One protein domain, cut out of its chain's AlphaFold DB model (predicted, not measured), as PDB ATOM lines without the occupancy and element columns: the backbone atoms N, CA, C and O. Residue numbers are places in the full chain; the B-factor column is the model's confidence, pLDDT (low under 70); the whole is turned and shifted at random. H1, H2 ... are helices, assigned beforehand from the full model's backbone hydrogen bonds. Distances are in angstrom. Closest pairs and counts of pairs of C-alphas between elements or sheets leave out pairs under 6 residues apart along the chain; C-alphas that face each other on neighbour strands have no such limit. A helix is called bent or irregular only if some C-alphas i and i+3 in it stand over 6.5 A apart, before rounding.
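Overview. This is residues 875 to 1001 of the 1015 residues of the protein "RING finger protein 31" of Lygus hesperus (UniProt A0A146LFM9). Two clusters of crossed helices follow each other along an elongated, all-helix body, with the long helix H4 reaching into both. In the first cluster the longest helix by residues, H2, packs with H3 and residues 940 to 948 of H4, and H1 packs at the kinked beginning of H2; in the second, the short helix H5 and the beginning of H6 pack on residues 954 to 959 of H4, while residues 992 to 1001, mostly the end of H6, stick out. The printed part has 127 residues with six named helices, H1 to H6 in chain order, and no named strand. It is loose, with a radius of gyration of the C-alphas of 17.7 A, and spans 65 by 32 by 19 A.

Along the chain. H2, residues 890 to 915, is 35.6 A long and begins with C-alpha 890 at (238.328, 220.766, 157.417). It has a kink of 47 degrees near residue 897 and is irregular: C-alphas 896 and 899 are 7.3 A apart. H1 is residues 875 to 884, and H3 is residues 926 to 935. H4, residues 940 to 961, is 31.2 A long and begins with C-alpha 940 at (228.084, 207.726, 163.430). H5 is residues 966 to 975. H6, residues 980 to 999, is 28.8 A long and ends with C-alpha 999 at (256.336, 181.615, 195.800). It has a kink of 40 degrees near residue 992 and is only just irregular: C-alphas 991 and 994 are 6.9 A apart.

Arrangement. H2 touches H4, the hub, with residues 901 to 913 alone, at a steep tilt of 53 degrees, the same way; the closest C-alphas, of Ala 909 and Val 944, are 5.3 A apart. H2 touches H1 with residues 890 to 894 alone, about perpendicular at 88 degrees; the closest C-alphas, of Ala 881 and Pro 890, are 5.2 A apart. H3 touches H4, opposite ways, and the C-alphas of Ala 932 and Ala 943, their closest, are 4.8 A apart. H5 touches H6 at a steep tilt of 66 degrees, opposite ways, with the C-alphas of Val 972 and Ala 983 closest at 5.5 A. H4 and H6 only just touch, with 3 pairs of C-alphas within 8 A, the closest those of Lys 954 and Leu 980 at 6.2 A. H2 is apart from H5 and H6. Every O i to N i+4 pair is within hydrogen-bond range in H3, H4 and H5, against 5 of 6 in H1, 20 of 22 in H2 and 13 of 16 in H6.

Size, cuts and confidence. The outline is only just a rod, and the C-alphas of Asp 887 and Gly 1001, the two farthest apart, are 66.0 A apart. Residues 992 to 1001, of which 992 to 999 belong to H6, stand free. The printed part has no cut; the link from H2 to H3 is short, and the other links are tight. The mean pLDDT of the printed part is 92.0, and residue 887 is under 70.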
ATOM      1  N   ALA A 875     245.960 212.123 159.803       92.56
ATOM      2  CA  ALA A 875     245.572 212.117 158.393       92.56
ATOM      3  C   ALA A 875     244.206 211.433 158.167       92.56
ATOM      4  O   ALA A 875     243.433 211.876 157.323       92.56
ATOM      5  N   ASP A 876     243.880 210.404 158.959       93.19
ATOM      6  CA  ASP A 876     242.590 209.696 158.906       93.19
ATOM      7  C   ASP A 876     241.434 210.558 159.437       93.19
ATOM      8  O   ASP A 876     240.328 210.520 158.905       93.19
ATOM      9  N   ASP A 877     241.693 211.380 160.464       93.75
ATOM     10  CA  ASP A 877     240.702 212.332 160.981       93.75
ATOM     11  C   ASP A 877     240.429 213.415 159.920       93.75
ATOM     12  O   ASP A 877     239.278 213.763 159.655       93.75
ATOM     13  N   LEU A 878     241.481 213.901 159.247       93.00
ATOM     14  CA  LEU A 878     241.364 214.849 158.136       93.00
ATOM     15  C   LEU A 878     240.648 214.241 156.917       93.00
ATOM     16  O   LEU A 878     239.882 214.943 156.261       93.00
ATOM     17  N   ALA A 879     240.849 212.952 156.628       91.12
ATOM     18  CA  ALA A 879     240.135 212.250 155.562       91.12
ATOM     19  C   ALA A 879     238.621 212.202 155.828       91.12
ATOM     20  O   ALA A 879     237.843 212.523 154.933       91.12
ATOM     21  N   VAL A 880     238.207 211.909 157.069       92.69
ATOM     22  CA  VAL A 880     236.799 212.025 157.486       92.69
ATOM     23  C   VAL A 880     236.307 213.469 157.340       92.69
ATOM     24  O   VAL A 880     235.247 213.706 156.767       92.69
ATOM     25  N   ALA A 881     237.080 214.455 157.801       92.44
ATOM     26  CA  ALA A 881     236.692 215.864 157.713       92.44
ATOM     27  C   ALA A 881     236.455 216.335 156.269       92.44
ATOM     28  O   ALA A 881     235.483 217.036 156.004       92.44
ATOM     29  N   LEU A 882     237.296 215.903 155.324       90.38
ATOM     30  CA  LEU A 882     237.171 216.203 153.893       90.38
ATOM     31  C   LEU A 882     235.920 215.596 153.226       90.38
ATOM     32  O   LEU A 882     235.593 215.992 152.111       90.38
ATOM     33  N   LEU A 883     235.226 214.659 153.882       89.31
ATOM     34  CA  LEU A 883     233.968 214.068 153.401       89.31
ATOM     35  C   LEU A 883     232.713 214.728 153.998       89.31
ATOM     36  O   LEU A 883     231.648 214.648 153.391       89.31
ATOM     37  N   HIS A 884     232.829 215.379 155.164       85.31
ATOM     38  CA  HIS A 884     231.710 216.015 155.888       85.31
ATOM     39  C   HIS A 884     231.781 217.548 155.942       85.31
ATOM     40  O   HIS A 884     230.883 218.187 156.490       85.31
ATOM     41  N   CYS A 885     232.837 218.156 155.398       85.50
ATOM     42  CA  CYS A 885     232.949 219.605 155.263       85.50
ATOM     43  C   CYS A 885     232.502 220.030 153.858       85.50
ATOM     44  O   CYS A 885     233.204 219.772 152.884       85.50
ATOM     45  N   GLU A 886     231.330 220.662 153.757       74.75
ATOM     46  CA  GLU A 886     230.725 221.035 152.467       74.75
ATOM     47  C   GLU A 886     231.449 222.223 151.801       74.75
ATOM     48  O   GLU A 886     231.840 222.122 150.642       74.75
ATOM     49  N   ASP A 887     231.691 223.311 152.547       69.25
ATOM     50  CA  ASP A 887     232.315 224.563 152.058       69.25
ATOM     51  C   ASP A 887     233.328 225.190 153.058       69.25
ATOM     52  O   ASP A 887     233.727 226.347 152.914       69.25
ATOM     53  N   GLY A 888     233.722 224.473 154.121       81.69
ATOM     54  CA  GLY A 888     234.528 225.016 155.231       81.69
ATOM     55  C   GLY A 888     235.972 224.505 155.316       81.69
ATOM     56  O   GLY A 888     236.371 223.583 154.607       81.69
ATOM     57  N   ASP A 889     236.755 225.067 156.244       88.88
ATOM     58  CA  ASP A 889     238.092 224.561 156.584       88.88
ATOM     59  C   ASP A 889     237.991 223.213 157.338       88.88
ATOM     60  O   ASP A 889     237.491 223.189 158.473       88.88
ATOM     61  N   PRO A 890     238.511 222.088 156.802       90.94
ATOM     62  CA  PRO A 890     238.328 220.766 157.417       90.94
ATOM     63  C   PRO A 890     238.931 220.646 158.825       90.94
ATOM     64  O   PRO A 890     238.388 219.955 159.687       90.94
ATOM     65  N   VAL A 891     240.027 221.363 159.100       91.69
ATOM     66  CA  VAL A 891     240.663 221.403 160.431       91.69
ATOM     67  C   VAL A 891     239.773 222.133 161.449       91.69
ATOM     68  O   VAL A 891     239.633 221.680 162.585       91.69
ATOM     69  N   SER A 892     239.096 223.210 161.034       90.81
ATOM     70  CA  SER A 892     238.118 223.924 161.867       90.81
ATOM     71  C   SER A 892     236.881 223.058 162.140       90.81
ATOM     72  O   SER A 892     236.397 222.991 163.273       90.81
ATOM     73  N   TRP A 893     236.418 222.306 161.135       93.00
ATOM     74  CA  TRP A 893     235.344 221.325 161.306       93.00
ATOM     75  C   TRP A 893     235.715 220.235 162.324       93.00
ATOM     76  O   TRP A 893     234.889 219.909 163.178       93.00
ATOM     77  N   LEU A 894     236.959 219.731 162.315       92.75
ATOM     78  CA  LEU A 894     237.444 218.764 163.311       92.75
ATOM     79  C   LEU A 894     237.472 219.336 164.730       92.75
ATOM     80  O   LEU A 894     237.000 218.684 165.664       92.75
ATOM     81  N   GLN A 895     237.983 220.558 164.905       90.81
ATOM     82  CA  GLN A 895     238.023 221.230 166.210       90.81
ATOM     83  C   GLN A 895     236.630 221.379 166.845       90.81
ATOM     84  O   GLN A 895     236.511 221.279 168.071       90.81
ATOM     85  N   GLN A 896     235.602 221.601 166.020       90.69
ATOM     86  CA  GLN A 896     234.224 221.847 166.449       90.69
ATOM     87  C   GLN A 896     233.396 220.560 166.606       90.69
ATOM     88  O   GLN A 896     232.685 220.411 167.599       90.69
ATOM     89  N   ASN A 897     233.486 219.620 165.658       91.94
ATOM     90  CA  ASN A 897     232.545 218.495 165.552       91.94
ATOM     91  C   ASN A 897     233.119 217.146 166.010       91.94
ATOM     92  O   ASN A 897     232.374 216.325 166.549       91.94
ATOM     93  N   TRP A 898     234.425 216.901 165.845       93.94
ATOM     94  CA  TRP A 898     235.001 215.554 165.999       93.94
ATOM     95  C   TRP A 898     234.824 214.977 167.405       93.94
ATOM     96  O   TRP A 898     234.490 213.804 167.563       93.94
ATOM     97  N   ARG A 899     234.976 215.817 168.440       94.00
ATOM     98  CA  ARG A 899     234.760 215.419 169.842       94.00
ATOM     99  C   ARG A 899     233.315 214.965 170.071       94.00
ATOM    100  O   ARG A 899     233.096 213.857 170.544       94.00
ATOM    101  N   ASN A 900     232.346 215.760 169.616       94.69
ATOM    102  CA  ASN A 900     230.916 215.468 169.758       94.69
ATOM    103  C   ASN A 900     230.521 214.165 169.039       94.69
ATOM    104  O   ASN A 900     229.703 213.401 169.551       94.69
ATOM    105  N   MET A 901     231.115 213.884 167.873       94.50
ATOM    106  CA  MET A 901     230.904 212.627 167.145       94.50
ATOM    107  C   MET A 901     231.464 211.426 167.914       94.50
ATOM    108  O   MET A 901     230.752 210.436 168.086       94.50
ATOM    109  N   ILE A 902     232.695 211.526 168.431       96.44
ATOM    110  CA  ILE A 902     233.312 210.485 169.268       96.44
ATOM    111  C   ILE A 902     232.451 210.223 170.508       96.44
ATOM    112  O   ILE A 902     232.085 209.076 170.753       96.44
ATOM    113  N   ASP A 903     232.065 211.264 171.247       96.69
ATOM    114  CA  ASP A 903     231.276 211.135 172.478       96.69
ATOM    115  C   ASP A 903     229.871 210.563 172.208       96.69
ATOM    116  O   ASP A 903     229.354 209.768 173.001       96.69
ATOM    117  N   THR A 904     229.279 210.878 171.050       96.31
ATOM    118  CA  THR A 904     228.023 210.264 170.585       96.31
ATOM    119  C   THR A 904     228.200 208.766 170.321       96.31
ATOM    120  O   THR A 904     227.398 207.967 170.807       96.31
ATOM    121  N   VAL A 905     229.262 208.357 169.616       97.12
ATOM    122  CA  VAL A 905     229.554 206.933 169.355       97.12
ATOM    123  C   VAL A 905     229.864 206.181 170.653       97.12
ATOM    124  O   VAL A 905     229.291 205.113 170.873       97.12
ATOM    125  N   VAL A 906     230.686 206.748 171.549       97.12
ATOM    126  CA  VAL A 906     230.962 206.193 172.889       97.12
ATOM    127  C   VAL A 906     229.659 205.970 173.653       97.12
ATOM    128  O   VAL A 906     229.448 204.879 174.185       97.12
ATOM    129  N   THR A 907     228.781 206.975 173.691       96.44
ATOM    130  CA  THR A 907     227.517 206.924 174.440       96.44
ATOM    131  C   THR A 907     226.575 205.864 173.874       96.44
ATOM    132  O   THR A 907     226.094 205.011 174.619       96.44
ATOM    133  N   LEU A 908     226.338 205.862 172.559       96.69
ATOM    134  CA  LEU A 908     225.421 204.918 171.912       96.69
ATOM    135  C   LEU A 908     225.925 203.467 172.000       96.69
ATOM    136  O   LEU A 908     225.159 202.580 172.376       96.69
ATOM    137  N   ALA A 909     227.212 203.221 171.731       96.06
ATOM    138  CA  ALA A 909     227.799 201.883 171.822       96.06
ATOM    139  C   ALA A 909     227.868 201.367 173.275       96.06
ATOM    140  O   ALA A 909     227.622 200.187 173.531       96.06
ATOM    141  N   THR A 910     228.123 202.252 174.247       95.19
ATOM    142  CA  THR A 910     228.078 201.910 175.679       95.19
ATOM    143  C   THR A 910     226.653 201.594 176.139       95.19
ATOM    144  O   THR A 910     226.448 200.609 176.850       95.19
ATOM    145  N   ASN A 911     225.652 202.380 175.730       95.19
ATOM    146  CA  ASN A 911     224.250 202.138 176.089       95.19
ATOM    147  C   ASN A 911     223.745 200.809 175.510       95.19
ATOM    148  O   ASN A 911     223.168 200.012 176.247       95.19
ATOM    149  N   TYR A 912     224.080 200.505 174.249       93.94
ATOM    150  CA  TYR A 912     223.815 199.199 173.634       93.94
ATOM    151  C   TYR A 912     224.344 198.041 174.496       93.94
ATOM    152  O   TYR A 912     223.659 197.035 174.671       93.94
ATOM    153  N   GLY A 913     225.549 198.173 175.064       90.88
ATOM    154  CA  GLY A 913     226.116 197.183 175.983       90.88
ATOM    155  C   GLY A 913     225.265 196.957 177.237       90.88
ATOM    156  O   GLY A 913     225.045 195.815 177.639       90.88
ATOM    157  N   HIS A 914     224.748 198.035 177.830       90.62
ATOM    158  CA  HIS A 914     223.940 197.994 179.054       90.62
ATOM    159  C   HIS A 914     222.496 197.513 178.833       90.62
ATOM    160  O   HIS A 914     221.908 196.930 179.741       90.62
ATOM    161  N   GLU A 915     221.929 197.707 177.640       92.69
ATOM    162  CA  GLU A 915     220.590 197.211 177.280       92.69
ATOM    163  C   GLU A 915     220.555 195.691 177.020       92.69
ATOM    164  O   GLU A 915     219.489 195.065 177.037       92.69
ATOM    165  N   ARG A 916     221.714 195.056 176.801       88.88
ATOM    166  CA  ARG A 916     221.817 193.601 176.631       88.88
ATOM    167  C   ARG A 916     221.768 192.881 177.983       88.88
ATOM    168  O   ARG A 916     222.448 193.247 178.933       88.88
ATOM    169  N   LYS A 917     221.032 191.758 178.027       83.81
ATOM    170  CA  LYS A 917     220.970 190.836 179.187       83.81
ATOM    171  C   LYS A 917     222.354 190.378 179.665       83.81
ATOM    172  O   LYS A 917     222.545 190.099 180.847       83.81
ATOM    173  N   GLU A 918     223.302 190.296 178.740       85.00
ATOM    174  CA  GLU A 918     224.706 190.032 179.008       85.00
ATOM    175  C   GLU A 918     225.532 191.164 178.404       85.00
ATOM    176  O   GLU A 918     225.630 191.290 177.184       85.00
ATOM    177  N   ASN A 919     226.110 192.001 179.265       87.75
ATOM    178  CA  ASN A 919     226.940 193.114 178.831       87.75
ATOM    179  C   ASN A 919     228.347 192.604 178.474       87.75
ATOM    180  O   ASN A 919     229.223 192.514 179.331       87.75
ATOM    181  N   THR A 920     228.538 192.226 177.210       89.81
ATOM    182  CA  THR A 920     229.829 191.807 176.625       89.81
ATOM    183  C   THR A 920     230.624 192.973 176.025       89.81
ATOM    184  O   THR A 920     231.763 192.794 175.599       89.81
ATOM    185  N   VAL A 921     230.031 194.171 175.988       90.81
ATOM    186  CA  VAL A 921     230.609 195.384 175.391       90.81
ATOM    187  C   VAL A 921     231.285 196.235 176.475       90.81
ATOM    188  O   VAL A 921     232.468 196.563 176.375       90.81
ATOM    189  N   GLY A 922     230.559 196.532 177.552       91.00
ATOM    190  CA  GLY A 922     230.976 197.424 178.630       91.00
ATOM    191  C   GLY A 922     230.935 198.899 178.246       91.00
ATOM    192  O   GLY A 922     230.180 199.317 177.370       91.00
ATOM    193  N   THR A 923     231.765 199.686 178.924       93.31
ATOM    194  CA  THR A 923     232.048 201.078 178.572       93.31
ATOM    195  C   THR A 923     233.106 201.133 177.472       93.31
ATOM    196  O   THR A 923     234.224 200.637 177.639       93.31
ATOM    197  N   ILE A 924     232.738 201.734 176.341       95.94
ATOM    198  CA  ILE A 924     233.620 201.952 175.190       95.94
ATOM    199  C   ILE A 924     234.589 203.103 175.476       95.94
ATOM    200  O   ILE A 924     234.220 204.096 176.101       95.94
ATOM    201  N   SER A 925     235.835 202.984 175.013       95.75
ATOM    202  CA  SER A 925     236.813 204.071 175.106       95.75
ATOM    203  C   SER A 925     236.727 205.044 173.922       95.75
ATOM    204  O   SER A 925     236.423 204.656 172.793       95.75
ATOM    205  N   ALA A 926     237.059 206.318 174.155       94.88
ATOM    206  CA  ALA A 926     237.054 207.358 173.118       94.88
ATOM    207  C   ALA A 926     238.017 207.076 171.945       94.88
ATOM    208  O   ALA A 926     237.832 207.604 170.852       94.88
ATOM    209  N   SER A 927     239.040 206.240 172.146       94.31
ATOM    210  CA  SER A 927     239.904 205.712 171.083       94.31
ATOM    211  C   SER A 927     239.189 204.689 170.201       94.31
ATOM    212  O   SER A 927     239.202 204.853 168.990       94.31
ATOM    213  N   GLU A 928     238.495 203.702 170.779       95.00
ATOM    214  CA  GLU A 928     237.731 202.709 170.001       95.00
ATOM    215  C   GLU A 928     236.638 203.370 169.156       95.00
ATOM    216  O   GLU A 928     236.484 203.044 167.982       95.00
ATOM    217  N   ALA A 929     235.927 204.344 169.729       96.31
ATOM    218  CA  ALA A 929     234.931 205.129 169.007       96.31
ATOM    219  C   ALA A 929     235.545 205.975 167.876       96.31
ATOM    220  O   ALA A 929     234.962 206.061 166.795       96.31
ATOM    221  N   ARG A 930     236.731 206.565 168.089       95.25
ATOM    222  CA  ARG A 930     237.465 207.311 167.051       95.25
ATOM    223  C   ARG A 930     237.923 206.400 165.915       95.25
ATOM    224  O   ARG A 930     237.746 206.748 164.754       95.25
ATOM    225  N   ASP A 931     238.468 205.231 166.234       94.62
ATOM    226  CA  ASP A 931     238.950 204.282 165.230       94.62
ATOM    227  C   ASP A 931     237.787 203.652 164.444       94.62
ATOM    228  O   ASP A 931     237.878 203.510 163.225       94.62
ATOM    229  N   ALA A 932     236.644 203.393 165.087       96.38
ATOM    230  CA  ALA A 932     235.420 202.990 164.393       96.38
ATOM    231  C   ALA A 932     234.849 204.102 163.486       96.38
ATOM    232  O   ALA A 932     234.386 203.803 162.388       96.38
ATOM    233  N   LEU A 933     234.919 205.377 163.896       95.88
ATOM    234  CA  LEU A 933     234.543 206.514 163.040       95.88
ATOM    235  C   LEU A 933     235.470 206.661 161.826       95.88
ATOM    236  O   LEU A 933     234.979 206.953 160.739       95.88
ATOM    237  N   ARG A 934     236.779 206.425 161.986       94.81
ATOM    238  CA  ARG A 934     237.757 206.437 160.882       94.81
ATOM    239  C   ARG A 934     237.489 205.334 159.857       94.81
ATOM    240  O   ARG A 934     237.544 205.603 158.667       94.81
ATOM    241  N   MET A 935     237.163 204.113 160.294       93.88
ATOM    242  CA  MET A 935     236.866 203.005 159.367       93.88
ATOM    243  C   MET A 935     235.495 203.099 158.679       93.88
ATOM    244  O   MET A 935     235.231 202.334 157.757       93.88
ATOM    245  N   GLN A 936     234.615 203.987 159.144       95.06
ATOM    246  CA  GLN A 936     233.254 204.162 158.627       95.06
ATOM    247  C   GLN A 936     233.044 205.578 158.058       95.06
ATOM    248  O   GLN A 936     231.920 206.081 158.050       95.06
ATOM    249  N   ASP A 937     234.130 206.235 157.628       92.88
ATOM    250  CA  ASP A 937     234.140 207.554 156.982       92.88
ATOM    251  C   ASP A 937     233.291 208.613 157.721       92.88
ATOM    252  O   ASP A 937     232.561 209.396 157.118       92.88
ATOM    253  N   GLY A 938     233.329 208.615 159.060       91.12
ATOM    254  CA  GLY A 938     232.569 209.532 159.922       91.12
ATOM    255  C   GLY A 938     231.085 209.201 160.127       91.12
ATOM    256  O   GLY A 938     230.411 209.902 160.884       91.12
ATOM    257  N   ASN A 939     230.545 208.142 159.520       94.56
ATOM    258  CA  ASN A 939     229.149 207.742 159.715       94.56
ATOM    259  C   ASN A 939     228.925 207.190 161.135       94.56
ATOM    260  O   ASN A 939     229.209 206.029 161.422       94.56
ATOM    261  N   VAL A 940     228.350 208.022 162.009       94.06
ATOM    262  CA  VAL A 940     228.084 207.726 163.430       94.06
ATOM    263  C   VAL A 940     227.341 206.399 163.644       94.06
ATOM    264  O   VAL A 940     227.716 205.633 164.528       94.06
ATOM    265  N   TRP A 941     226.316 206.080 162.846       95.31
ATOM    266  CA  TRP A 941     225.513 204.864 163.047       95.31
ATOM    267  C   TRP A 941     226.244 203.590 162.609       95.31
ATOM    268  O   TRP A 941     226.161 202.558 163.283       95.31
ATOM    269  N   ALA A 942     227.004 203.669 161.515       96.38
ATOM    270  CA  ALA A 942     227.879 202.582 161.092       96.38
ATOM    271  C   ALA A 942     229.026 202.381 162.100       96.38
ATOM    272  O   ALA A 942     229.276 201.255 162.524       96.38
ATOM    273  N   ALA A 943     229.638 203.469 162.580       97.06
ATOM    274  CA  ALA A 943     230.697 203.450 163.589       97.06
ATOM    275  C   ALA A 943     230.241 202.868 164.939       97.06
ATOM    276  O   ALA A 943     230.984 202.102 165.547       97.06
ATOM    277  N   VAL A 944     229.017 203.158 165.403       97.12
ATOM    278  CA  VAL A 944     228.440 202.502 166.597       97.12
ATOM    279  C   VAL A 944     228.337 200.991 166.398       97.12
ATOM    280  O   VAL A 944     228.714 200.233 167.291       97.12
ATOM    281  N   THR A 945     227.859 200.552 165.232       96.19
ATOM    282  CA  THR A 945     227.680 199.126 164.915       96.19
ATOM    283  C   THR A 945     229.032 198.408 164.860       96.19
ATOM    284  O   THR A 945     229.251 197.449 165.597       96.19
ATOM    285  N   GLU A 946     229.978 198.946 164.087       96.44
ATOM    286  CA  GLU A 946     231.364 198.475 163.973       96.44
ATOM    287  C   GLU A 946     232.071 198.421 165.340       96.44
ATOM    288  O   GLU A 946     232.668 197.407 165.700       96.44
ATOM    289  N   CYS A 947     231.958 199.477 166.154       96.25
ATOM    290  CA  CYS A 947     232.570 199.527 167.482       96.25
ATOM    291  C   CYS A 947     232.010 198.442 168.418       96.25
ATOM    292  O   CYS A 947     232.764 197.826 169.175       96.25
ATOM    293  N   VAL A 948     230.697 198.194 168.372       95.56
ATOM    294  CA  VAL A 948     230.037 197.134 169.146       95.56
ATOM    295  C   VAL A 948     230.486 195.747 168.678       95.56
ATOM    296  O   VAL A 948     230.841 194.913 169.514       95.56
ATOM    297  N   GLU A 949     230.518 195.494 167.368       95.31
ATOM    298  CA  GLU A 949     230.924 194.200 166.807       95.31
ATOM    299  C   GLU A 949     232.406 193.898 167.069       95.31
ATOM    300  O   GLU A 949     232.739 192.801 167.525       95.31
ATOM    301  N   GLN A 950     233.298 194.883 166.914       95.62
ATOM    302  CA  GLN A 950     234.695 194.757 167.336       95.62
ATOM    303  C   GLN A 950     234.819 194.406 168.814       95.62
ATOM    304  O   GLN A 950     235.625 193.550 169.179       95.62
ATOM    305  N   ARG A 951     234.048 195.069 169.680       95.38
ATOM    306  CA  ARG A 951     234.110 194.846 171.125       95.38
ATOM    307  C   ARG A 951     233.652 193.432 171.489       95.38
ATOM    308  O   ARG A 951     234.341 192.753 172.247       95.38
ATOM    309  N   GLN A 952     232.567 192.955 170.877       94.75
ATOM    310  CA  GLN A 952     232.082 191.577 171.022       94.75
ATOM    311  C   GLN A 952     233.087 190.547 170.482       94.75
ATOM    312  O   GLN A 952     233.310 189.517 171.118       94.75
ATOM    313  N   LYS A 953     233.751 190.836 169.355       95.50
ATOM    314  CA  LYS A 953     234.812 189.994 168.781       95.50
ATOM    315  C   LYS A 953     236.035 189.904 169.702       95.50
ATOM    316  O   LYS A 953     236.481 188.799 170.001       95.50
ATOM    317  N   LYS A 954     236.526 191.040 170.214       95.25
ATOM    318  CA  LYS A 954     237.621 191.112 171.204       95.25
ATOM    319  C   LYS A 954     237.267 190.343 172.483       95.25
ATOM    320  O   LYS A 954     238.097 189.600 172.999       95.25
ATOM    321  N   TYR A 955     236.028 190.476 172.965       95.12
ATOM    322  CA  TYR A 955     235.507 189.719 174.106       95.12
ATOM    323  C   TYR A 955     235.520 188.202 173.846       95.12
ATOM    324  O   TYR A 955     236.057 187.444 174.654       95.12
ATOM    325  N   ALA A 956     234.975 187.756 172.709       94.62
ATOM    326  CA  ALA A 956     234.903 186.340 172.349       94.62
ATOM    327  C   ALA A 956     236.292 185.708 172.143       94.62
ATOM    328  O   ALA A 956     236.500 184.550 172.503       94.62
ATOM    329  N   GLU A 957     237.253 186.464 171.610       95.50
ATOM    330  CA  GLU A 957     238.634 186.004 171.445       95.50
ATOM    331  C   GLU A 957     239.389 185.920 172.783       95.50
ATOM    332  O   GLU A 957     240.116 184.959 173.020       95.50
ATOM    333  N   LEU A 958     239.184 186.863 173.709       94.50
ATOM    334  CA  LEU A 958     239.747 186.738 175.060       94.50
ATOM    335  C   LEU A 958     239.137 185.552 175.824       94.50
ATOM    336  O   LEU A 958     239.870 184.835 176.502       94.50
ATOM    337  N   LEU A 959     237.834 185.302 175.655       93.31
ATOM    338  CA  LEU A 959     237.132 184.161 176.246       93.31
ATOM    339  C   LEU A 959     237.590 182.806 175.671       93.31
ATOM    340  O   LEU A 959     237.606 181.813 176.394       93.31
ATOM    341  N   SER A 960     237.989 182.742 174.393       93.44
ATOM    342  CA  SER A 960     238.541 181.515 173.795       93.44
ATOM    343  C   SER A 960     240.025 181.301 174.119       93.44
ATOM    344  O   SER A 960     240.461 180.157 174.244       93.44
ATOM    345  N   ARG A 961     240.794 182.380 174.327       90.69
ATOM    346  CA  ARG A 961     242.203 182.333 174.767       90.69
ATOM    347  C   ARG A 961     242.388 181.925 176.237       90.69
ATOM    348  O   ARG A 961     243.510 181.584 176.618       90.69
ATOM    349  N   GLY A 962     241.353 181.975 177.081       84.31
ATOM    350  CA  GLY A 962     241.462 181.548 178.478       84.31
ATOM    351  C   GLY A 962     240.190 181.698 179.313       84.31
ATOM    352  O   GLY A 962     239.298 182.483 179.011       84.31
ATOM    353  N   ASN A 963     240.128 180.947 180.416       88.19
ATOM    354  CA  ASN A 963     238.990 180.947 181.339       88.19
ATOM    355  C   ASN A 963     239.026 182.172 182.277       88.19
ATOM    356  O   ASN A 963     239.441 182.077 183.436       88.19
ATOM    357  N   PHE A 964     238.631 183.329 181.751       92.06
ATOM    358  CA  PHE A 964     238.469 184.592 182.482       92.06
ATOM    359  C   PHE A 964     236.981 184.849 182.786       92.06
ATOM    360  O   PHE A 964     236.114 184.318 182.092       92.06
ATOM    361  N   SER A 965     236.654 185.663 183.799       92.12
ATOM    362  CA  SER A 965     235.254 186.076 183.993       92.12
ATOM    363  C   SER A 965     234.843 187.127 182.959       92.12
ATOM    364  O   SER A 965     235.682 187.880 182.458       92.12
ATOM    365  N   ARG A 966     233.541 187.212 182.656       91.62
ATOM    366  CA  ARG A 966     232.988 188.243 181.761       91.62
ATOM    367  C   ARG A 966     233.348 189.639 182.263       91.62
ATOM    368  O   ARG A 966     233.752 190.498 181.485       91.62
ATOM    369  N   GLU A 967     233.208 189.838 183.569       92.44
ATOM    370  CA  GLU A 967     233.466 191.088 184.270       92.44
ATOM    371  C   GLU A 967     234.942 191.498 184.146       92.44
ATOM    372  O   GLU A 967     235.218 192.656 183.825       92.44
ATOM    373  N   ASP A 968     235.879 190.557 184.316       93.38
ATOM    374  CA  ASP A 968     237.316 190.810 184.139       93.38
ATOM    375  C   ASP A 968     237.640 191.169 182.681       93.38
ATOM    376  O   ASP A 968     238.307 192.176 182.443       93.38
ATOM    377  N   ILE A 969     237.147 190.395 181.700       94.25
ATOM    378  CA  ILE A 969     237.397 190.651 180.267       94.25
ATOM    379  C   ILE A 969     236.931 192.060 179.892       94.25
ATOM    380  O   ILE A 969     237.692 192.830 179.307       94.25
ATOM    381  N   VAL A 970     235.692 192.409 180.244       94.31
ATOM    382  CA  VAL A 970     235.096 193.706 179.902       94.31
ATOM    383  C   VAL A 970     235.825 194.858 180.602       94.31
ATOM    384  O   VAL A 970     236.155 195.849 179.951       94.31
ATOM    385  N   THR A 971     236.144 194.714 181.894       93.88
ATOM    386  CA  THR A 971     236.870 195.739 182.667       93.88
ATOM    387  C   THR A 971     238.266 195.984 182.099       93.88
ATOM    388  O   THR A 971     238.656 197.130 181.875       93.88
ATOM    389  N   VAL A 972     239.015 194.915 181.816       94.62
ATOM    390  CA  VAL A 972     240.389 195.013 181.314       94.62
ATOM    391  C   VAL A 972     240.423 195.509 179.860       94.62
ATOM    392  O   VAL A 972     241.307 196.293 179.514       94.62
ATOM    393  N   LEU A 973     239.435 195.162 179.021       94.88
ATOM    394  CA  LEU A 973     239.273 195.765 177.689       94.88
ATOM    395  C   LEU A 973     238.975 197.274 177.754       94.88
ATOM    396  O   LEU A 973     239.432 198.014 176.884       94.88
ATOM    397  N   THR A 974     238.235 197.765 178.756       94.12
ATOM    398  CA  THR A 974     238.056 199.216 178.969       94.12
ATOM    399  C   THR A 974     239.364 199.865 179.423       94.12
ATOM    400  O   THR A 974     239.773 200.866 178.836       94.12
ATOM    401  N   ALA A 975     240.049 199.278 180.411       93.62
ATOM    402  CA  ALA A 975     241.316 199.796 180.937       93.62
ATOM    403  C   ALA A 975     242.428 199.863 179.873       93.62
ATOM    404  O   ALA A 975     243.221 200.800 179.866       93.62
ATOM    405  N   ASN A 976     242.453 198.907 178.938       94.62
ATOM    406  CA  ASN A 976     243.421 198.846 177.839       94.62
ATOM    407  C   ASN A 976     242.899 199.469 176.531       94.62
ATOM    408  O   ASN A 976     243.426 199.165 175.461       94.62
ATOM    409  N   HIS A 977     241.870 200.324 176.585       93.44
ATOM    410  CA  HIS A 977     241.372 201.083 175.428       93.44
ATOM    411  C   HIS A 977     241.027 200.218 174.194       93.44
ATOM    412  O   HIS A 977     241.266 200.607 173.052       93.44
ATOM    413  N   GLY A 978     240.514 199.004 174.417       90.75
ATOM    414  CA  GLY A 978     240.185 198.055 173.352       90.75
ATOM    415  C   GLY A 978     241.370 197.330 172.713       90.75
ATOM    416  O   GLY A 978     241.176 196.674 171.686       90.75
ATOM    417  N   ASN A 979     242.579 197.431 173.276       94.75
ATOM    418  CA  ASN A 979     243.756 196.690 172.826       94.75
ATOM    419  C   ASN A 979     243.719 195.244 173.353       94.75
ATOM    420  O   ASN A 979     243.888 194.995 174.549       94.75
ATOM    421  N   LEU A 980     243.510 194.293 172.438       94.06
ATOM    422  CA  LEU A 980     243.313 192.874 172.746       94.06
ATOM    423  C   LEU A 980     244.546 192.238 173.404       94.06
ATOM    424  O   LEU A 980     244.417 191.594 174.443       94.06
ATOM    425  N   GLU A 981     245.744 192.446 172.852       94.88
ATOM    426  CA  GLU A 981     246.969 191.832 173.384       94.88
ATOM    427  C   GLU A 981     247.372 192.421 174.736       94.88
ATOM    428  O   GLU A 981     247.786 191.687 175.636       94.88
ATOM    429  N   ALA A 982     247.211 193.735 174.922       94.38
ATOM    430  CA  ALA A 982     247.449 194.368 176.215       94.38
ATOM    431  C   ALA A 982     246.478 193.823 177.277       94.38
ATOM    432  O   ALA A 982     246.921 193.400 178.348       94.38
ATOM    433  N   ALA A 983     245.189 193.701 176.933       95.06
ATOM    434  CA  ALA A 983     244.180 193.117 177.810       95.06
ATOM    435  C   ALA A 983     244.463 191.640 178.146       95.06
ATOM    436  O   ALA A 983     244.428 191.260 179.315       95.06
ATOM    437  N   TYR A 984     244.834 190.812 177.163       94.69
ATOM    438  CA  TYR A 984     245.253 189.425 177.399       94.69
ATOM    439  C   TYR A 984     246.482 189.340 178.323       94.69
ATOM    440  O   TYR A 984     246.550 188.501 179.226       94.69
ATOM    441  N   THR A 985     247.441 190.252 178.144       93.44
ATOM    442  CA  THR A 985     248.663 190.338 178.959       93.44
ATOM    443  C   THR A 985     248.379 190.795 180.398       93.44
ATOM    444  O   THR A 985     249.164 190.510 181.300       93.44
ATOM    445  N   GLU A 986     247.277 191.500 180.660       93.56
ATOM    446  CA  GLU A 986     246.846 191.867 182.014       93.56
ATOM    447  C   GLU A 986     245.982 190.776 182.673       93.56
ATOM    448  O   GLU A 986     246.235 190.406 183.822       93.56
ATOM    449  N   LEU A 987     245.050 190.175 181.927       93.50
ATOM    450  CA  LEU A 987     244.236 189.040 182.377       93.50
ATOM    451  C   LEU A 987     245.090 187.813 182.750       93.50
ATOM    452  O   LEU A 987     244.839 187.147 183.754       93.50
ATOM    453  N   SER A 988     246.154 187.531 181.996       90.81
ATOM    454  CA  SER A 988     247.111 186.466 182.340       90.81
ATOM    455  C   SER A 988     247.948 186.800 183.587       90.81
ATOM    456  O   SER A 988     248.167 185.929 184.433       90.81
ATOM    457  N   LYS A 989     248.351 188.065 183.793       89.75
ATOM    458  CA  LYS A 989     249.017 188.500 185.040       89.75
ATOM    459  C   LYS A 989     248.119 188.341 186.267       89.75
ATOM    460  O   LYS A 989     248.621 187.960 187.326       89.75
ATOM    461  N   SER A 990     246.817 188.621 186.158       85.38
ATOM    462  CA  SER A 990     245.896 188.482 187.296       85.38
ATOM    463  C   SER A 990     245.739 187.014 187.719       85.38
ATOM    464  O   SER A 990     245.790 186.727 188.917       85.38
ATOM    465  N   GLN A 991     245.694 186.077 186.760       85.06
ATOM    466  CA  GLN A 991     245.737 184.632 187.028       85.06
ATOM    467  C   GLN A 991     247.067 184.166 187.650       85.06
ATOM    468  O   GLN A 991     247.062 183.280 188.504       85.06
ATOM    469  N   LEU A 992     248.203 184.770 187.280       86.00
ATOM    470  CA  LEU A 992     249.522 184.442 187.848       86.00
ATOM    471  C   LEU A 992     249.754 185.023 189.256       86.00
ATOM    472  O   LEU A 992     250.546 184.474 190.025       86.00
ATOM    473  N   LYS A 993     249.048 186.096 189.634       84.50
ATOM    474  CA  LYS A 993     249.166 186.764 190.945       84.50
ATOM    475  C   LYS A 993     249.101 185.815 192.162       84.50
ATOM    476  O   LYS A 993     250.001 185.919 192.996       84.50
ATOM    477  N   PRO A 994     248.138 184.876 192.300       82.44
ATOM    478  CA  PRO A 994     248.128 183.919 193.414       82.44
ATOM    479  C   PRO A 994     249.330 182.960 193.429       82.44
ATOM    480  O   PRO A 994     249.762 182.560 194.507       82.44
ATOM    481  N   PHE A 995     249.908 182.612 192.273       83.06
ATOM    482  CA  PHE A 995     251.115 181.779 192.209       83.06
ATOM    483  C   PHE A 995     252.350 182.563 192.658       83.06
ATOM    484  O   PHE A 995     253.117 182.080 193.489       83.06
ATOM    485  N   LEU A 996     252.498 183.811 192.198       84.00
ATOM    486  CA  LEU A 996     253.559 184.712 192.656       84.00
ATOM    487  C   LEU A 996     253.461 184.971 194.168       84.00
ATOM    488  O   LEU A 996     254.461 184.855 194.869       84.00
ATOM    489  N   MET A 997     252.253 185.205 194.693       82.75
ATOM    490  CA  MET A 997     252.008 185.332 196.137       82.75
ATOM    491  C   MET A 997     252.234 184.031 196.929       82.75
ATOM    492  O   MET A 997     252.362 184.101 198.147       82.75
ATOM    493  N   LYS A 998     252.301 182.861 196.279       85.69
ATOM    494  CA  LYS A 998     252.637 181.583 196.929       85.69
ATOM    495  C   LYS A 998     254.141 181.278 196.911       85.69
ATOM    496  O   LYS A 998     254.620 180.612 197.819       85.69
ATOM    497  N   ILE A 999     254.871 181.761 195.902       86.62
ATOM    498  CA  ILE A 999     256.336 181.615 195.800       86.62
ATOM    499  C   ILE A 999     257.054 182.664 196.663       86.62
ATOM    500  O   ILE A 999     258.032 182.344 197.327       86.62
ATOM    501  N   TRP A1000     256.557 183.906 196.659       82.44
ATOM    502  CA  TRP A1000     257.189 185.065 197.306       82.44
ATOM    503  C   TRP A1000     256.422 185.594 198.526       82.44
ATOM    504  O   TRP A1000     256.833 186.578 199.138       82.44
ATOM    505  N   GLY A1001     255.290 184.979 198.877       75.75
ATOM    506  CA  GLY A1001     254.598 185.287 200.126       75.75
ATOM    507  C   GLY A1001     255.395 184.787 201.336       75.75
ATOM    508  O   GLY A1001     256.124 183.800 201.212       75.75
TER     509      GLY A1001